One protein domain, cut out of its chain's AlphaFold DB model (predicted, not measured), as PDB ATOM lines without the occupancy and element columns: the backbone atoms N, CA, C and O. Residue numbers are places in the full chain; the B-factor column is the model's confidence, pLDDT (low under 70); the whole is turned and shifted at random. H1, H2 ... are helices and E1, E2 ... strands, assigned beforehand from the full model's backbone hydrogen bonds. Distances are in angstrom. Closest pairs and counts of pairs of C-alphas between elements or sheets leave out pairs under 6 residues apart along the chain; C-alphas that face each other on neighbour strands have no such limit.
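What this domain is: This is residues 3 to 121 of the 179 residues of an uncharacterized protein of Bacteroidetes bacterium (UniProt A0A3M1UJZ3). A strongly twisted sheet of four strands has the helix H1 packed lengthwise over one face, while the much longer helix H2 passes the edge strand E4, crosses H1 at a steep angle and runs on beyond the body. The end of H2, residues 111 to 121, sticks out as a free arm and makes much of the length. You are reading 119 residues with two named helices and four named strands, in the order H1 E1 E2 E3 E4 H2; the sheet runs E1 E2 E3 E4, all antiparallel, and the class is mixed, helices and strands. The whole is only just compact, close to loose, with a radius of gyration of the C-alphas of 15.7 A, and it is elongated, spanning 55 by 30 by 24 A.

Where its parts are: Find C-alpha 7 at (-48.271, 36.884, 28.654); from there H1 runs through residues 7 to 22, 22.0 A long. Next come E1, residues 27 to 30, 9.5 A, and E2, residues 33 to 39, 16.3 A. E3 takes residues 49 to 57, 26.3 A, starting at C-alpha 49 at (-49.743, 35.648, 53.048). E4 takes residues 66 to 73, 23.0 A. H2, residues 86 to 121, is 52.9 A long and ends at C-alpha 121 at (-48.081, 18.541, 8.298).

How they stand to each other: Start with the sheet, a meander, each strand the antiparallel neighbour of the one before. In the hairpin of E1 and E2, look for N 27 and O 35, 2.9 A apart. In the hairpin of E2 and E3, N 36 and O 51 are 2.9 A apart. In the hairpin of E3 and E4, N 71 and O 52 are 2.8 A apart. E1 and E4 are edge strands and are apart. H1 and H2 on one face of the sheet make two layers. H1 is on the sheet at a height of 8.9 A over the sheet, over E3 and only just over E2, where 3 of its C-alphas fall. It runs along the strands, at 5 degrees to E3 on the local plane; the closest C-alphas of H1 and E3 are those of Pro 7 and Val 55, 5.9 A apart. H2 touches H1 with residues 99 to 107 alone, the closest C-alphas being those of Val 10 and Ile 103, 5.9 A apart. Their lines stand at a steep tilt of 54 degrees, opposite ways. The closest C-alphas of E4 and H2 are those of Leu 72 and Ile 89, 8.0 A apart. In H1 every O i to N i+4 pair is within hydrogen-bond range; in H2, 30 of 32 are.

The domain as a whole: The C-alphas of Lys 84 and Glu 121, the two farthest apart, are 57.1 A apart. Without residues 111 to 121, the body spans 36 by 25 by 25 A. The printed part has no cut. The link from E4 to H2, residues 74 to 85, is long. Mean pLDDT of the printed part is 92.0; look to residues 60 to 63 for values under 70.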
ATOM      1  N   VAL A   3     -39.870  39.895  31.428       90.56
ATOM      2  CA  VAL A   3     -39.553  38.570  30.886       90.56
ATOM      3  C   VAL A   3     -39.786  38.560  29.383       90.56
ATOM      4  O   VAL A   3     -40.808  39.054  28.905       90.56
ATOM      5  N   GLU A   4     -38.867  37.948  28.645       89.19
ATOM      6  CA  GLU A   4     -38.990  37.693  27.210       89.19
ATOM      7  C   GLU A   4     -39.849  36.441  26.961       89.19
ATOM      8  O   GLU A   4     -39.365  35.363  26.626       89.19
ATOM      9  N   ALA A   5     -41.148  36.566  27.221       90.12
ATOM     10  CA  ALA A   5     -42.148  35.555  26.902       90.12
ATOM     11  C   ALA A   5     -43.525  36.205  26.733       90.12
ATOM     12  O   ALA A   5     -43.797  37.277  27.286       90.12
ATOM     13  N   VAL A   6     -44.415  35.538  25.992       91.25
ATOM     14  CA  VAL A   6     -45.791  36.016  25.800       91.25
ATOM     15  C   VAL A   6     -46.591  35.922  27.114       91.25
ATOM     16  O   VAL A   6     -46.373  34.981  27.887       91.25
ATOM     17  N   PRO A   7     -47.548  36.836  27.377       92.06
ATOM     18  CA  PRO A   7     -48.271  36.884  28.654       92.06
ATOM     19  C   PRO A   7     -48.974  35.580  29.036       92.06
ATOM     20  O   PRO A   7     -49.069  35.242  30.216       92.06
ATOM     21  N   GLU A   8     -49.450  34.832  28.041       91.94
ATOM     22  CA  GLU A   8     -50.106  33.540  28.236       91.94
ATOM     23  C   GLU A   8     -49.160  32.499  28.850       91.94
ATOM     24  O   GLU A   8     -49.516  31.851  29.833       91.94
ATOM     25  N   TYR A   9     -47.930  32.390  28.338       93.56
ATOM     26  CA  TYR A   9     -46.939  31.426  28.828       93.56
ATOM     27  C   TYR A   9     -46.491  31.783  30.241       93.56
ATOM     28  O   TYR A   9     -46.465  30.934  31.128       93.56
ATOM     29  N   VAL A  10     -46.225  33.071  30.473       94.44
ATOM     30  CA  VAL A  10     -45.866  33.593  31.795       94.44
ATOM     31  C   VAL A  10     -46.973  33.308  32.811       94.44
ATOM     32  O   VAL A  10     -46.699  32.859  33.922       94.44
ATOM     33  N   SER A  11     -48.234  33.529  32.429       94.06
ATOM     34  CA  SER A  11     -49.387  33.279  33.300       94.06
ATOM     35  C   SER A  11     -49.564  31.794  33.616       94.06
ATOM     36  O   SER A  11     -49.851  31.456  34.766       94.06
ATOM     37  N   ALA A  12     -49.375  30.916  32.626       94.94
ATOM     38  CA  ALA A  12     -49.463  29.470  32.799       94.94
ATOM     39  C   ALA A  12     -48.381  28.947  33.756       94.94
ATOM     40  O   ALA A  12     -48.697  28.224  34.703       94.94
ATOM     41  N   VAL A  13     -47.129  29.378  33.567       96.50
ATOM     42  CA  VAL A  13     -46.014  28.974  34.432       96.50
ATOM     43  C   VAL A  13     -46.196  29.507  35.848       96.50
ATOM     44  O   VAL A  13     -46.076  28.738  36.796       96.50
ATOM     45  N   LEU A  14     -46.572  30.780  36.025       96.12
ATOM     46  CA  LEU A  14     -46.851  31.326  37.359       96.12
ATOM     47  C   LEU A  14     -47.963  30.555  38.074       96.12
ATOM     48  O   LEU A  14     -47.851  30.298  39.270       96.12
ATOM     49  N   ALA A  15     -49.016  30.154  37.360       96.19
ATOM     50  CA  ALA A  15     -50.098  29.378  37.954       96.19
ATOM     51  C   ALA A  15     -49.632  28.010  38.471       96.19
ATOM     52  O   ALA A  15     -50.035  27.603  39.564       96.19
ATOM     53  N   GLU A  16     -48.772  27.322  37.720       96.50
ATOM     54  CA  GLU A  16     -48.147  26.068  38.156       96.50
ATOM     55  C   GLU A  16     -47.188  26.293  39.329       96.50
ATOM     56  O   GLU A  16     -47.269  25.584  40.328       96.50
ATOM     57  N   GLN A  17     -46.359  27.336  39.277       95.94
ATOM     58  CA  GLN A  17     -45.408  27.665  40.339       95.94
ATOM     59  C   GLN A  17     -46.101  27.971  41.666       95.94
ATOM     60  O   GLN A  17     -45.723  27.428  42.702       95.94
ATOM     61  N   PHE A  18     -47.168  28.773  41.648       96.44
ATOM     62  CA  PHE A  18     -47.965  29.027  42.846       96.44
ATOM     63  C   PHE A  18     -48.637  27.759  43.374       96.44
ATOM     64  O   PHE A  18     -48.623  27.522  44.585       96.44
ATOM     65  N   LYS A  19     -49.170  26.915  42.488       96.31
ATOM     66  CA  LYS A  19     -49.768  25.630  42.862       96.31
ATOM     67  C   LYS A  19     -48.745  24.684  43.487       96.31
ATOM     68  O   LYS A  19     -49.057  24.066  44.499       96.31
ATOM     69  N   ASN A  20     -47.539  24.596  42.942       95.56
ATOM     70  CA  ASN A  20     -46.483  23.736  43.472       95.56
ATOM     71  C   ASN A  20     -45.924  24.273  44.794       95.56
ATOM     72  O   ASN A  20     -45.641  23.497  45.702       95.56
ATOM     73  N   ALA A  21     -45.807  25.595  44.923       95.00
ATOM     74  CA  ALA A  21     -45.253  26.237  46.108       95.00
ATOM     75  C   ALA A  21     -46.226  26.290  47.299       95.00
ATOM     76  O   ALA A  21     -45.781  26.233  48.441       95.00
ATOM     77  N   SER A  22     -47.533  26.418  47.044       94.88
ATOM     78  CA  SER A  22     -48.555  26.625  48.088       94.88
ATOM     79  C   SER A  22     -49.627  25.533  48.167       94.88
ATOM     80  O   SER A  22     -50.452  25.547  49.078       94.88
ATOM     81  N   GLY A  23     -49.676  24.620  47.193       94.81
ATOM     82  CA  GLY A  23     -50.777  23.670  47.008       94.81
ATOM     83  C   GLY A  23     -52.039  24.283  46.385       94.81
ATOM     84  O   GLY A  23     -52.997  23.558  46.112       94.81
ATOM     85  N   GLN A  24     -52.066  25.596  46.137       94.19
ATOM     86  CA  GLN A  24     -53.259  26.320  45.703       94.19
ATOM     87  C   GLN A  24     -53.121  26.880  44.287       94.19
ATOM     88  O   GLN A  24     -52.120  27.498  43.930       94.19
ATOM     89  N   LYS A  25     -54.168  26.714  43.475       94.44
ATOM     90  CA  LYS A  25     -54.241  27.358  42.159       94.44
ATOM     91  C   LYS A  25     -54.642  28.825  42.312       94.44
ATOM     92  O   LYS A  25     -55.609  29.094  43.028       94.44
ATOM     93  N   PRO A  26     -53.995  29.758  41.594       96.44
ATOM     94  CA  PRO A  26     -54.462  31.134  41.564       96.44
ATOM     95  C   PRO A  26     -55.876  31.238  40.995       96.44
ATOM     96  O   PRO A  26     -56.209  30.593  39.997       96.44
ATOM     97  N   ARG A  27     -56.696  32.098  41.598       96.00
ATOM     98  CA  ARG A  27     -58.033  32.455  41.106       96.00
ATOM     99  C   ARG A  27     -58.057  33.899  40.622       96.00
ATOM    100  O   ARG A  27     -57.295  34.733  41.106       96.00
ATOM    101  N   ALA A  28     -58.955  34.213  39.697       95.69
ATOM    102  CA  ALA A  28     -59.179  35.595  39.290       95.69
ATOM    103  C   ALA A  28     -59.748  36.409  40.466       95.69
ATOM    104  O   ALA A  28     -60.691  35.974  41.124       95.69
ATOM    105  N   PHE A  29     -59.181  37.588  40.718       91.88
ATOM    106  CA  PHE A  29     -59.646  38.512  41.756       91.88
ATOM    107  C   PHE A  29     -60.291  39.763  41.151       91.88
ATOM    108  O   PHE A  29     -61.415  40.122  41.497       91.88
ATOM    109  N   LYS A  30     -59.600  40.412  40.210       90.19
ATOM    110  CA  LYS A  30     -60.102  41.539  39.402       90.19
ATOM    111  C   LYS A  30     -59.576  41.414  37.974       90.19
ATOM    112  O   LYS A  30     -58.779  40.523  37.694       90.19
ATOM    113  N   ALA A  31     -60.007  42.294  37.070       87.38
ATOM    114  CA  ALA A  31     -59.571  42.283  35.673       87.38
ATOM    115  C   ALA A  31     -58.033  42.225  35.558       87.38
ATOM    116  O   ALA A  31     -57.336  43.170  35.927       87.38
ATOM    117  N   GLY A  32     -57.521  41.082  35.089       85.88
ATOM    118  CA  GLY A  32     -56.089  40.808  34.930       85.88
ATOM    119  C   GLY A  32     -55.303  40.550  36.224       85.88
ATOM    120  O   GLY A  32     -54.106  40.304  36.145       85.88
ATOM    121  N   LEU A  33     -55.933  40.594  37.401       94.31
ATOM    122  CA  LEU A  33     -55.278  40.380  38.692       94.31
ATOM    123  C   LEU A  33     -55.681  39.020  39.270       94.31
ATOM    124  O   LEU A  33     -56.860  38.772  39.540       94.31
ATOM    125  N   MET A  34     -54.688  38.165  39.478       97.00
ATOM    126  CA  MET A  34     -54.818  36.835  40.062       97.00
ATOM    127  C   MET A  34     -54.490  36.879  41.553       97.00
ATOM    128  O   MET A  34     -53.698  37.716  41.981       97.00
ATOM    129  N   LEU A  35     -55.093  35.979  42.326       96.69
ATOM    130  CA  LEU A  35     -54.939  35.867  43.774       96.69
ATOM    131  C   LEU A  35     -54.683  34.415  44.180       96.69
ATOM    132  O   LEU A  35     -55.418  33.513  43.772       96.69
ATOM    133  N   VAL A  36     -53.699  34.230  45.051       97.06
ATOM    134  CA  VAL A  36     -53.540  33.054  45.907       97.06
ATOM    135  C   VAL A  36     -53.737  33.516  47.346       97.06
ATOM    136  O   VAL A  36     -52.913  34.258  47.875       97.06
ATOM    137  N   GLU A  37     -54.868  33.151  47.937       95.75
ATOM    138  CA  GLU A  37     -55.278  33.612  49.265       95.75
ATOM    139  C   GLU A  37     -54.758  32.662  50.344       95.75
ATOM    140  O   GLU A  37     -54.758  31.443  50.165       95.75
ATOM    141  N   ALA A  38     -54.326  33.222  51.470       94.94
ATOM    142  CA  ALA A  38     -53.874  32.493  52.644       94.94
ATOM    143  C   ALA A  38     -52.877  31.365  52.312       94.94
ATOM    144  O   ALA A  38     -53.000  30.233  52.788       94.94
ATOM    145  N   ALA A  39     -51.875  31.666  51.485       96.31
ATOM    146  CA  ALA A  39     -50.843  30.718  51.098       96.31
ATOM    147  C   ALA A  39     -49.611  30.820  52.001       96.31
ATOM    148  O   ALA A  39     -49.102  31.901  52.301       96.31
ATOM    149  N   ASN A  40     -49.089  29.660  52.389       95.62
ATOM    150  CA  ASN A  40     -47.766  29.548  52.981       95.62
ATOM    151  C   ASN A  40     -46.790  29.126  51.878       95.62
ATOM    152  O   ASN A  40     -46.929  28.041  51.316       95.62
ATOM    153  N   ILE A  41     -45.841  30.003  51.551       96.31
ATOM    154  CA  ILE A  41     -44.747  29.716  50.620       96.31
ATOM    155  C   ILE A  41     -43.452  29.890  51.418       96.31
ATOM    156  O   ILE A  41     -42.956  31.016  51.513       96.31
ATOM    157  N   PRO A  42     -42.878  28.805  51.978       95.44
ATOM    158  CA  PRO A  42     -41.738  28.891  52.895       95.44
ATOM    159  C   PRO A  42     -40.499  29.567  52.301       95.44
ATOM    160  O   PRO A  42     -39.701  30.151  53.026       95.44
ATOM    161  N   LYS A  43     -40.346  29.514  50.969       94.62
ATOM    162  CA  LYS A  43     -39.288  30.228  50.239       94.62
ATOM    163  C   LYS A  43     -39.418  31.756  50.313       94.62
ATOM    164  O   LYS A  43     -38.434  32.437  50.056       94.62
ATOM    165  N   ILE A  44     -40.605  32.285  50.613       95.88
ATOM    166  CA  ILE A  44     -40.902  33.724  50.649       95.88
ATOM    167  C   ILE A  44     -41.109  34.211  52.086       95.88
ATOM    168  O   ILE A  44     -40.548  35.233  52.473       95.88
ATOM    169  N   SER A  45     -41.918  33.504  52.877       94.88
ATOM    170  CA  SER A  45     -42.193  33.859  54.270       94.88
ATOM    171  C   SER A  45     -42.564  32.622  55.083       94.88
ATOM    172  O   SER A  45     -43.161  31.680  54.565       94.88
ATOM    173  N   SER A  46     -42.250  32.640  56.379       93.12
ATOM    174  CA  SER A  46     -42.770  31.657  57.336       93.12
ATOM    175  C   SER A  46     -44.240  31.904  57.694       93.12
ATOM    176  O   SER A  46     -44.891  31.016  58.243       93.12
ATOM    177  N   ALA A  47     -44.752  33.110  57.426       93.62
ATOM    178  CA  ALA A  47     -46.139  33.476  57.657       93.62
ATOM    179  C   ALA A  47     -47.026  33.127  56.455       93.62
ATOM    180  O   ALA A  47     -46.578  33.027  55.312       93.62
ATOM    181  N   THR A  48     -48.317  32.990  56.730       95.44
ATOM    182  CA  THR A  48     -49.347  32.889  55.698       95.44
ATOM    183  C   THR A  48     -49.619  34.274  55.111       95.44
ATOM    184  O   THR A  48     -49.890  35.211  55.861       95.44
ATOM    185  N   LEU A  49     -49.553  34.397  53.784       96.56
ATOM    186  CA  LEU A  49     -49.743  35.648  53.048       96.56
ATOM    187  C   LEU A  49     -50.740  35.465  51.898       96.56
ATOM    188  O   LEU A  49     -50.911  34.362  51.376       96.56
ATOM    189  N   ASP A  50     -51.334  36.570  51.459       97.00
ATOM    190  CA  ASP A  50     -52.035  36.641  50.180       97.00
ATOM    191  C   ASP A  50     -51.074  37.137  49.097       97.00
ATOM    192  O   ASP A  50     -50.360  38.131  49.283       97.00
ATOM    193  N   TYR A  51     -51.083  36.471  47.947       97.00
ATOM    194  CA  TYR A  51     -50.249  36.810  46.796       97.00
ATOM    195  C   TYR A  51     -51.135  37.268  45.652       97.00
ATOM    196  O   TYR A  51     -51.959  36.501  45.151       97.00
ATOM    197  N   TYR A  52     -50.929  38.499  45.202       96.38
ATOM    198  CA  TYR A  52     -51.602  39.031  44.028       96.38
ATOM    199  C   TYR A  52     -50.597  39.198  42.908       96.38
ATOM    200  O   TYR A  52     -49.566  39.837  43.107       96.38
ATOM    201  N   TYR A  53     -50.898  38.700  41.716       96.56
ATOM    202  CA  TYR A  53     -50.041  38.952  40.566       96.56
ATOM    203  C   TYR A  53     -50.830  39.311  39.321       96.56
ATOM    204  O   TYR A  53     -51.969  38.887  39.120       96.56
ATOM    205  N   ARG A  54     -50.193  40.102  38.468       95.44
ATOM    206  CA  ARG A  54     -50.694  40.461  37.148       95.44
ATOM    207  C   ARG A  54     -49.576  40.314  36.132       95.44
ATOM    208  O   ARG A  54     -48.431  40.670  36.415       95.44
ATOM    209  N   VAL A  55     -49.942  39.811  34.960       94.81
ATOM    210  CA  VAL A  55     -49.065  39.695  33.799       94.81
ATOM    211  C   VAL A  55     -49.605  40.617  32.715       94.81
ATOM    212  O   VAL A  55     -50.752  40.485  32.292       94.81
ATOM    213  N   GLU A  56     -48.786  41.569  32.292       92.50
ATOM    214  CA  GLU A  56     -49.114  42.536  31.245       92.50
ATOM    215  C   GLU A  56     -48.088  42.441  30.119       92.50
ATOM    216  O   GLU A  56     -46.928  42.144  30.391       92.50
ATOM    217  N   PRO A  57     -48.455  42.716  28.860       91.25
ATOM    218  CA  PRO A  57     -47.456  42.886  27.817       91.25
ATOM    219  C   PRO A  57     -46.580  44.109  28.128       91.25
ATOM    220  O   PRO A  57     -47.084  45.148  28.560       91.25
ATOM    221  N   ALA A  58     -45.274  44.020  27.862       83.31
ATOM    222  CA  ALA A  58     -44.322  45.112  28.114       83.31
ATOM    223  C   ALA A  58     -44.529  46.343  27.199       83.31
ATOM    224  O   ALA A  58     -43.853  47.359  27.336       83.31
ATOM    225  N   GLY A  59     -45.491  46.286  26.273       76.94
ATOM    226  CA  GLY A  59     -45.926  47.412  25.459       76.94
ATOM    227  C   GLY A  59     -47.157  47.073  24.618       76.94
ATOM    228  O   GLY A  59     -47.539  45.916  24.476       76.94
ATOM    229  N   LYS A  60     -47.776  48.088  23.998       63.84
ATOM    230  CA  LYS A  60     -48.966  47.895  23.138       63.84
ATOM    231  C   LYS A  60     -48.681  47.146  21.825       63.84
ATOM    232  O   LYS A  60     -49.625  46.771  21.142       63.84
ATOM    233  N   LYS A  61     -47.407  46.990  21.438       57.97
ATOM    234  CA  LYS A  61     -46.988  46.442  20.130       57.97
ATOM    235  C   LYS A  61     -46.166  45.152  20.206       57.97
ATOM    236  O   LYS A  61     -46.008  44.494  19.186       57.97
ATOM    237  N   THR A  62     -45.631  44.791  21.370       55.75
ATOM    238  CA  THR A  62     -44.698  43.667  21.523       55.75
ATOM    239  C   THR A  62     -45.355  42.546  22.316       55.75
ATOM    240  O   THR A  62     -45.359  42.548  23.541       55.75
ATOM    241  N   ALA A  63     -45.916  41.569  21.599       65.56
ATOM    242  CA  ALA A  63     -46.530  40.384  22.199       65.56
ATOM    243  C   ALA A  63     -45.504  39.416  22.821       65.56
ATOM    244  O   ALA A  63     -45.899  38.529  23.563       65.56
ATOM    245  N   SER A  64     -44.207  39.587  22.536       78.62
ATOM    246  CA  SER A  64     -43.117  38.697  22.960       78.62
ATOM    247  C   SER A  64     -42.512  39.010  24.330       78.62
ATOM    248  O   SER A  64     -41.655  38.264  24.784       78.62
ATOM    249  N   HIS A  65     -42.919  40.105  24.977       88.00
ATOM    250  CA  HIS A  65     -42.374  40.529  26.266       88.00
ATOM    251  C   HIS A  65     -43.496  40.787  27.262       88.00
ATOM    252  O   HIS A  65     -44.525  41.374  26.917       88.00
ATOM    253  N   SER A  66     -43.261  40.415  28.516       91.69
ATOM    254  CA  SER A  66     -44.227  40.546  29.599       91.69
ATOM    255  C   SER A  66     -43.624  41.216  30.824       91.69
ATOM    256  O   SER A  66     -42.468  40.997  31.176       91.69
ATOM    257  N   VAL A  67     -44.448  41.990  31.518       92.62
ATOM    258  CA  VAL A  67     -44.185  42.559  32.833       92.62
ATOM    259  C   VAL A  67     -45.036  41.806  33.846       92.62
ATOM    260  O   VAL A  67     -46.264  41.805  33.772       92.62
ATOM    261  N   VAL A  68     -44.379  41.189  34.824       94.56
ATOM    262  CA  VAL A  68     -45.031  40.610  35.999       94.56
ATOM    263  C   VAL A  68     -44.948  41.588  37.160       94.56
ATOM    264  O   VAL A  68     -43.851  42.003  37.560       94.56
ATOM    265  N   THR A  69     -46.105  41.908  37.728       94.81
ATOM    266  CA  THR A  69     -46.227  42.654  38.984       94.81
ATOM    267  C   THR A  69     -46.740  41.711  40.064       94.81
ATOM    268  O   THR A  69     -47.765  41.068  39.854       94.81
ATOM    269  N   LEU A  70     -46.035  41.632  41.196       95.25
ATOM    270  CA  LEU A  70     -46.384  40.808  42.355       95.25
ATOM    271  C   LEU A  70     -46.594  41.712  43.576       95.25
ATOM    272  O   LEU A  70     -45.743  42.549  43.877       95.25
ATOM    273  N   PHE A  71     -47.697  41.506  44.285       94.62
ATOM    274  CA  PHE A  71     -48.005  42.126  45.567       94.62
ATOM    275  C   PHE A  71     -48.165  41.041  46.627       94.62
ATOM    276  O   PHE A  71     -48.769  40.000  46.371       94.62
ATOM    277  N   LEU A  72     -47.650  41.315  47.819       95.94
ATOM    278  CA  LEU A  72     -47.779  40.454  48.985       95.94
ATOM    279  C   LEU A  72     -48.633  41.178  50.020       95.94
ATOM    280  O   LEU A  72     -48.456  42.382  50.216       95.94
ATOM    281  N   SER A  73     -49.531  40.466  50.692       95.25
ATOM    282  CA  SER A  73     -50.359  41.023  51.757       95.25
ATOM    283  C   SER A  73     -50.393  40.113  52.976       95.25
ATOM    284  O   SER A  73     -50.488  38.899  52.847       95.25
ATOM    285  N   ALA A  74     -50.380  40.706  54.169       92.31
ATOM    286  CA  ALA A  74     -50.591  39.991  55.431       92.31
ATOM    287  C   ALA A  74     -52.084  39.708  55.725       92.31
ATOM    288  O   ALA A  74     -52.463  39.564  56.886       92.31
ATOM    289  N   GLY A  75     -52.941  39.693  54.699       86.94
ATOM    290  CA  GLY A  75     -54.394  39.614  54.831       86.94
ATOM    291  C   GLY A  75     -55.076  40.984  54.889       86.94
ATOM    292  O   GLY A  75     -54.451  42.010  55.175       86.94
ATOM    293  N   ASN A  76     -56.386  41.005  54.618       83.19
ATOM    294  CA  ASN A  76     -57.241  42.202  54.676       83.19
ATOM    295  C   ASN A  76     -56.698  43.407  53.879       83.19
ATOM    296  O   ASN A  76     -56.855  44.552  54.300       83.19
ATOM    297  N   TYR A  77     -56.054  43.160  52.733       79.81
ATOM    298  CA  TYR A  77     -55.438  44.188  51.876       79.81
ATOM    299  C   TYR A  77     -54.296  44.982  52.528       79.81
ATOM    300  O   TYR A  77     -53.912  46.043  52.030       79.81
ATOM    301  N   ASN A  78     -53.713  44.471  53.612       89.31
ATOM    302  CA  ASN A  78     -52.514  45.039  54.212       89.31
ATOM    303  C   ASN A  78     -51.292  44.668  53.360       89.31
ATOM    304  O   ASN A  78     -50.683  43.617  53.579       89.31
ATOM    305  N   ILE A  79     -51.013  45.458  52.320       93.12
ATOM    306  CA  ILE A  79     -49.892  45.224  51.401       93.12
ATOM    307  C   ILE A  79     -48.571  45.425  52.146       93.12
ATOM    308  O   ILE A  79     -48.398  46.412  52.861       93.12
ATOM    309  N   LEU A  80     -47.636  44.494  51.968       92.19
ATOM    310  CA  LEU A  80     -46.314  44.582  52.574       92.19
ATOM    311  C   LEU A  80     -45.513  45.739  51.955       92.19
ATOM    312  O   LEU A  80     -45.420  45.861  50.733       92.19
ATOM    313  N   ASP A  81     -44.899  46.559  52.806       89.38
ATOM    314  CA  ASP A  81     -43.980  47.628  52.413       89.38
ATOM    315  C   ASP A  81     -42.498  47.252  52.623       89.38
ATOM    316  O   ASP A  81     -42.143  46.381  53.420       89.38
ATOM    317  N   MET A  82     -41.607  47.914  51.876       82.00
ATOM    318  CA  MET A  82     -40.155  47.678  51.950       82.00
ATOM    319  C   MET A  82     -39.513  48.002  53.306       82.00
ATOM    320  O   MET A  82     -38.637  47.236  53.717       82.00
ATOM    321  N   PRO A  83     -39.868  49.100  54.003       87.69
ATOM    322  CA  PRO A  83     -39.254  49.419  55.290       87.69
ATOM    323  C   PRO A  83     -39.474  48.342  56.357       87.69
ATOM    324  O   PRO A  83     -38.555  48.074  57.132       87.69
ATOM    325  N   LYS A  84     -40.657  47.717  56.392       88.69
ATOM    326  CA  LYS A  84     -41.021  46.746  57.430       88.69
ATOM    327  C   LYS A  84     -40.763  45.293  57.027       88.69
ATOM    328  O   LYS A  84     -40.353  44.512  57.879       88.69
ATOM    329  N   TYR A  85     -40.955  44.939  55.756       91.12
ATOM    330  CA  TYR A  85     -40.931  43.547  55.273       91.12
ATOM    331  C   TYR A  85     -39.838  43.308  54.227       91.12
ATOM    332  O   TYR A  85     -40.034  42.677  53.185       91.12
ATOM    333  N   LYS A  86     -38.650  43.868  54.481       93.44
ATOM    334  CA  LYS A  86     -37.506  43.795  53.562       93.44
ATOM    335  C   LYS A  86     -37.116  42.353  53.221       93.44
ATOM    336  O   LYS A  86     -36.690  42.098  52.096       93.44
ATOM    337  N   GLN A  87     -37.227  41.433  54.180       93.69
ATOM    338  CA  GLN A  87     -36.836  40.035  53.997       93.69
ATOM    339  C   GLN A  87     -37.801  39.309  53.058       93.69
ATOM    340  O   GLN A  87     -37.353  38.725  52.074       93.69
ATOM    341  N   GLU A  88     -39.106  39.420  53.293       94.62
ATOM    342  CA  GLU A  88     -40.150  38.798  52.477       94.62
ATOM    343  C   GLU A  88     -40.135  39.345  51.049       94.62
ATOM    344  O   GLU A  88     -40.247  38.587  50.088       94.62
ATOM    345  N   ILE A  89     -39.931  40.656  50.885       94.19
ATOM    346  CA  ILE A  89     -39.856  41.283  49.559       94.19
ATOM    347  C   ILE A  89     -38.596  40.838  48.805       94.19
ATOM    348  O   ILE A  89     -38.662  40.572  47.602       94.19
ATOM    349  N   ALA A  90     -37.453  40.721  49.488       94.88
ATOM    350  CA  ALA A  90     -36.234  40.194  48.878       94.88
ATOM    351  C   ALA A  90     -36.397  38.719  48.479       94.88
ATOM    352  O   ALA A  90     -36.056  38.353  47.356       94.88
ATOM    353  N   ALA A  91     -36.982  37.903  49.355       96.19
ATOM    354  CA  ALA A  91     -37.241  36.492  49.105       96.19
ATOM    355  C   ALA A  91     -38.239  36.284  47.953       96.19
ATOM    356  O   ALA A  91     -37.994  35.474  47.062       96.19
ATOM    357  N   ALA A  92     -39.308  37.084  47.891       95.38
ATOM    358  CA  ALA A  92     -40.248  37.089  46.772       95.38
ATOM    359  C   ALA A  92     -39.562  37.450  45.452       95.38
ATOM    360  O   ALA A  92     -39.817  36.822  44.427       95.38
ATOM    361  N   LYS A  93     -38.652  38.431  45.465       94.38
ATOM    362  CA  LYS A  93     -37.867  38.787  44.280       94.38
ATOM    363  C   LYS A  93     -36.971  37.631  43.827       94.38
ATOM    364  O   LYS A  93     -36.926  37.364  42.631       94.38
ATOM    365  N   SER A  94     -36.296  36.949  44.752       94.81
ATOM    366  CA  SER A  94     -35.479  35.769  44.441       94.81
ATOM    367  C   SER A  94     -36.322  34.615  43.901       94.81
ATOM    368  O   SER A  94     -35.975  34.044  42.874       94.81
ATOM    369  N   TRP A  95     -37.473  34.334  44.513       94.94
ATOM    370  CA  TRP A  95     -38.411  33.328  44.014       94.94
ATOM    371  C   TRP A  95     -38.878  33.645  42.588       94.94
ATOM    372  O   TRP A  95     -38.834  32.788  41.712       94.94
ATOM    373  N   MET A  96     -39.228  34.904  42.309       94.19
ATOM    374  CA  MET A  96     -39.594  35.341  40.958       94.19
ATOM    375  C   MET A  96     -38.450  35.172  39.946       94.19
ATOM    376  O   MET A  96     -38.724  34.905  38.781       94.19
ATOM    377  N   GLN A  97     -37.186  35.312  40.361       91.44
ATOM    378  CA  GLN A  97     -36.029  35.083  39.486       91.44
ATOM    379  C   GLN A  97     -35.849  33.604  39.127       91.44
ATOM    380  O   GLN A  97     -35.500  33.315  37.985       91.44
ATOM    381  N   GLU A  98     -36.119  32.679  40.053       91.12
ATOM    382  CA  GLU A  98     -36.126  31.234  39.765       91.12
ATOM    383  C   GLU A  98     -37.171  30.907  38.686       91.12
ATOM    384  O   GLU A  98     -36.872  30.229  37.704       91.12
ATOM    385  N   VAL A  99     -38.362  31.504  38.795       92.94
ATOM    386  CA  VAL A  99     -39.479  31.306  37.855       92.94
ATOM    387  C   VAL A  99     -39.137  31.746  36.421       92.94
ATOM    388  O   VAL A  99     -39.701  31.214  35.467       92.94
ATOM    389  N   VAL A 100     -38.208  32.691  36.223       91.38
ATOM    390  CA  VAL A 100     -37.800  33.140  34.874       91.38
ATOM    391  C   VAL A 100     -37.217  31.994  34.049       91.38
ATOM    392  O   VAL A 100     -37.480  31.917  32.847       91.38
ATOM    393  N   GLN A 101     -36.451  31.098  34.677       88.56
ATOM    394  CA  GLN A 101     -35.869  29.947  33.984       88.56
ATOM    395  C   GLN A 101     -36.962  28.995  33.494       88.56
ATOM    396  O   GLN A 101     -36.946  28.590  32.333       88.56
ATOM    397  N   ASP A 102     -37.962  28.738  34.337       92.94
ATOM    398  CA  ASP A 102     -39.099  27.879  33.998       92.94
ATOM    399  C   ASP A 102     -39.972  28.491  32.895       92.94
ATOM    400  O   ASP A 102     -40.437  27.785  32.001       92.94
ATOM    401  N   ILE A 103     -40.154  29.818  32.901       93.69
ATOM    402  CA  ILE A 103     -40.852  30.531  31.821       93.69
ATOM    403  C   ILE A 103     -40.112  30.357  30.491       93.69
ATOM    404  O   ILE A 103     -40.745  30.095  29.466       93.69
ATOM    405  N   SER A 104     -38.787  30.506  30.500       88.62
ATOM    406  CA  SER A 104     -37.970  30.343  29.297       88.62
ATOM    407  C   SER A 104     -38.047  28.910  28.766       88.62
ATOM    408  O   SER A 104     -38.310  28.715  27.578       88.62
ATOM    409  N   ALA A 105     -37.914  27.915  29.649       91.38
ATOM    410  CA  ALA A 105     -38.034  26.503  29.298       91.38
ATOM    411  C   ALA A 105     -39.411  26.181  28.694       91.38
ATOM    412  O   ALA A 105     -39.484  25.621  27.603       91.38
ATOM    413  N   TYR A 106     -40.496  26.627  29.333       93.25
ATOM    414  CA  TYR A 106     -41.854  26.440  28.820       93.25
ATOM    415  C   TYR A 106     -42.048  27.090  27.441       93.25
ATOM    416  O   TYR A 106     -42.652  26.500  26.544       93.25
ATOM    417  N   GLY A 107     -41.505  28.294  27.235       89.75
ATOM    418  CA  GLY A 107     -41.524  28.955  25.930       89.75
ATOM    419  C   GLY A 107     -40.823  28.131  24.844       89.75
ATOM    420  O   GLY A 107     -41.365  27.974  23.747       89.75
ATOM    421  N   MET A 108     -39.659  27.553  25.157       90.06
ATOM    422  CA  MET A 108     -38.939  26.659  24.241       90.06
ATOM    423  C   MET A 108     -39.718  25.369  23.958       90.06
ATOM    424  O   MET A 108     -39.769  24.936  22.808       90.06
ATOM    425  N   GLU A 109     -40.365  24.776  24.964       93.38
ATOM    426  CA  GLU A 109     -41.216  23.593  24.786       93.38
ATOM    427  C   GLU A 109     -42.395  23.869  23.847       93.38
ATOM    428  O   GLU A 109     -42.692  23.058  22.967       93.38
ATOM    429  N   MET A 110     -43.048  25.026  23.988       92.12
ATOM    430  CA  MET A 110     -44.148  25.416  23.102       92.12
ATOM    431  C   MET A 110     -43.665  25.644  21.669       92.12
ATOM    432  O   MET A 110     -44.291  25.144  20.732       92.12
ATOM    433  N   ALA A 111     -42.528  26.322  21.489       89.25
ATOM    434  CA  ALA A 111     -41.923  26.512  20.173       89.25
ATOM    435  C   ALA A 111     -41.530  25.172  19.525       89.25
ATOM    436  O   ALA A 111     -41.764  24.960  18.332       89.25
ATOM    437  N   LEU A 112     -40.983  24.237  20.310       94.56
ATOM    438  CA  LEU A 112     -40.643  22.896  19.840       94.56
ATOM    439  C   LEU A 112     -41.892  22.126  19.409       94.56
ATOM    440  O   LEU A 112     -41.889  21.509  18.345       94.56
ATOM    441  N   LYS A 113     -42.964  22.183  20.203       95.69
ATOM    442  CA  LYS A 113     -44.239  21.539  19.879       95.69
ATOM    443  C   LYS A 113     -44.826  22.082  18.577       95.69
ATOM    444  O   LYS A 113     -45.197  21.304  17.704       95.69
ATOM    445  N   GLU A 114     -44.844  23.403  18.414       94.06
ATOM    446  CA  GLU A 114     -45.313  24.041  17.183       94.06
ATOM    447  C   GLU A 114     -44.472  23.604  15.972       94.06
ATOM    448  O   GLU A 114     -45.009  23.284  14.908       94.06
ATOM    449  N   GLN A 115     -43.148  23.520  16.136       94.81
ATOM    450  CA  GLN A 115     -42.253  23.052  15.084       94.81
ATOM    451  C   GLN A 115     -42.468  21.571  14.742       94.81
ATOM    452  O   GLN A 115     -42.439  21.206  13.567       94.81
ATOM    453  N   GLN A 116     -42.715  20.718  15.738       97.31
ATOM    454  CA  GLN A 116     -43.049  19.308  15.527       97.31
ATOM    455  C   GLN A 116     -44.372  19.143  14.779       97.31
ATOM    456  O   GLN A 116     -44.471  18.296  13.894       97.31
ATOM    457  N   ASP A 117     -45.381  19.950  15.100       97.31
ATOM    458  CA  ASP A 117     -46.669  19.889  14.414       97.31
ATOM    459  C   ASP A 117     -46.558  20.395  12.966       97.31
ATOM    460  O   ASP A 117     -47.076  19.744  12.058       97.31
ATOM    461  N   ARG A 118     -45.771  21.452  12.712       96.81
ATOM    462  CA  ARG A 118     -45.407  21.866  11.343       96.81
ATOM    463  C   ARG A 118     -44.718  20.749  10.557       96.81
ATOM    464  O   ARG A 118     -45.069  20.516   9.402       96.81
ATOM    465  N   LEU A 119     -43.757  20.052  11.168       97.69
ATOM    466  CA  LEU A 119     -43.065  18.933  10.521       97.69
ATOM    467  C   LEU A 119     -44.036  17.815  10.130       97.69
ATOM    468  O   LEU A 119     -43.981  17.345   8.997       97.69
ATOM    469  N   LYS A 120     -44.968  17.443  11.015       98.12
ATOM    470  CA  LYS A 120     -45.985  16.421  10.716       98.12
ATOM    471  C   LYS A 120     -46.880  16.810   9.539       98.12
ATOM    472  O   LYS A 120     -47.234  15.946   8.740       98.12
ATOM    473  N   GLU A 121     -47.270  18.078   9.430       98.25
ATOM    474  CA  GLU A 121     -48.081  18.541   8.298       98.25
ATOM    475  C   GLU A 121     -47.297  18.469   6.982       98.25
ATOM    476  O   GLU A 121     -47.789  17.895   6.010       98.25
TER     477      GLU A 121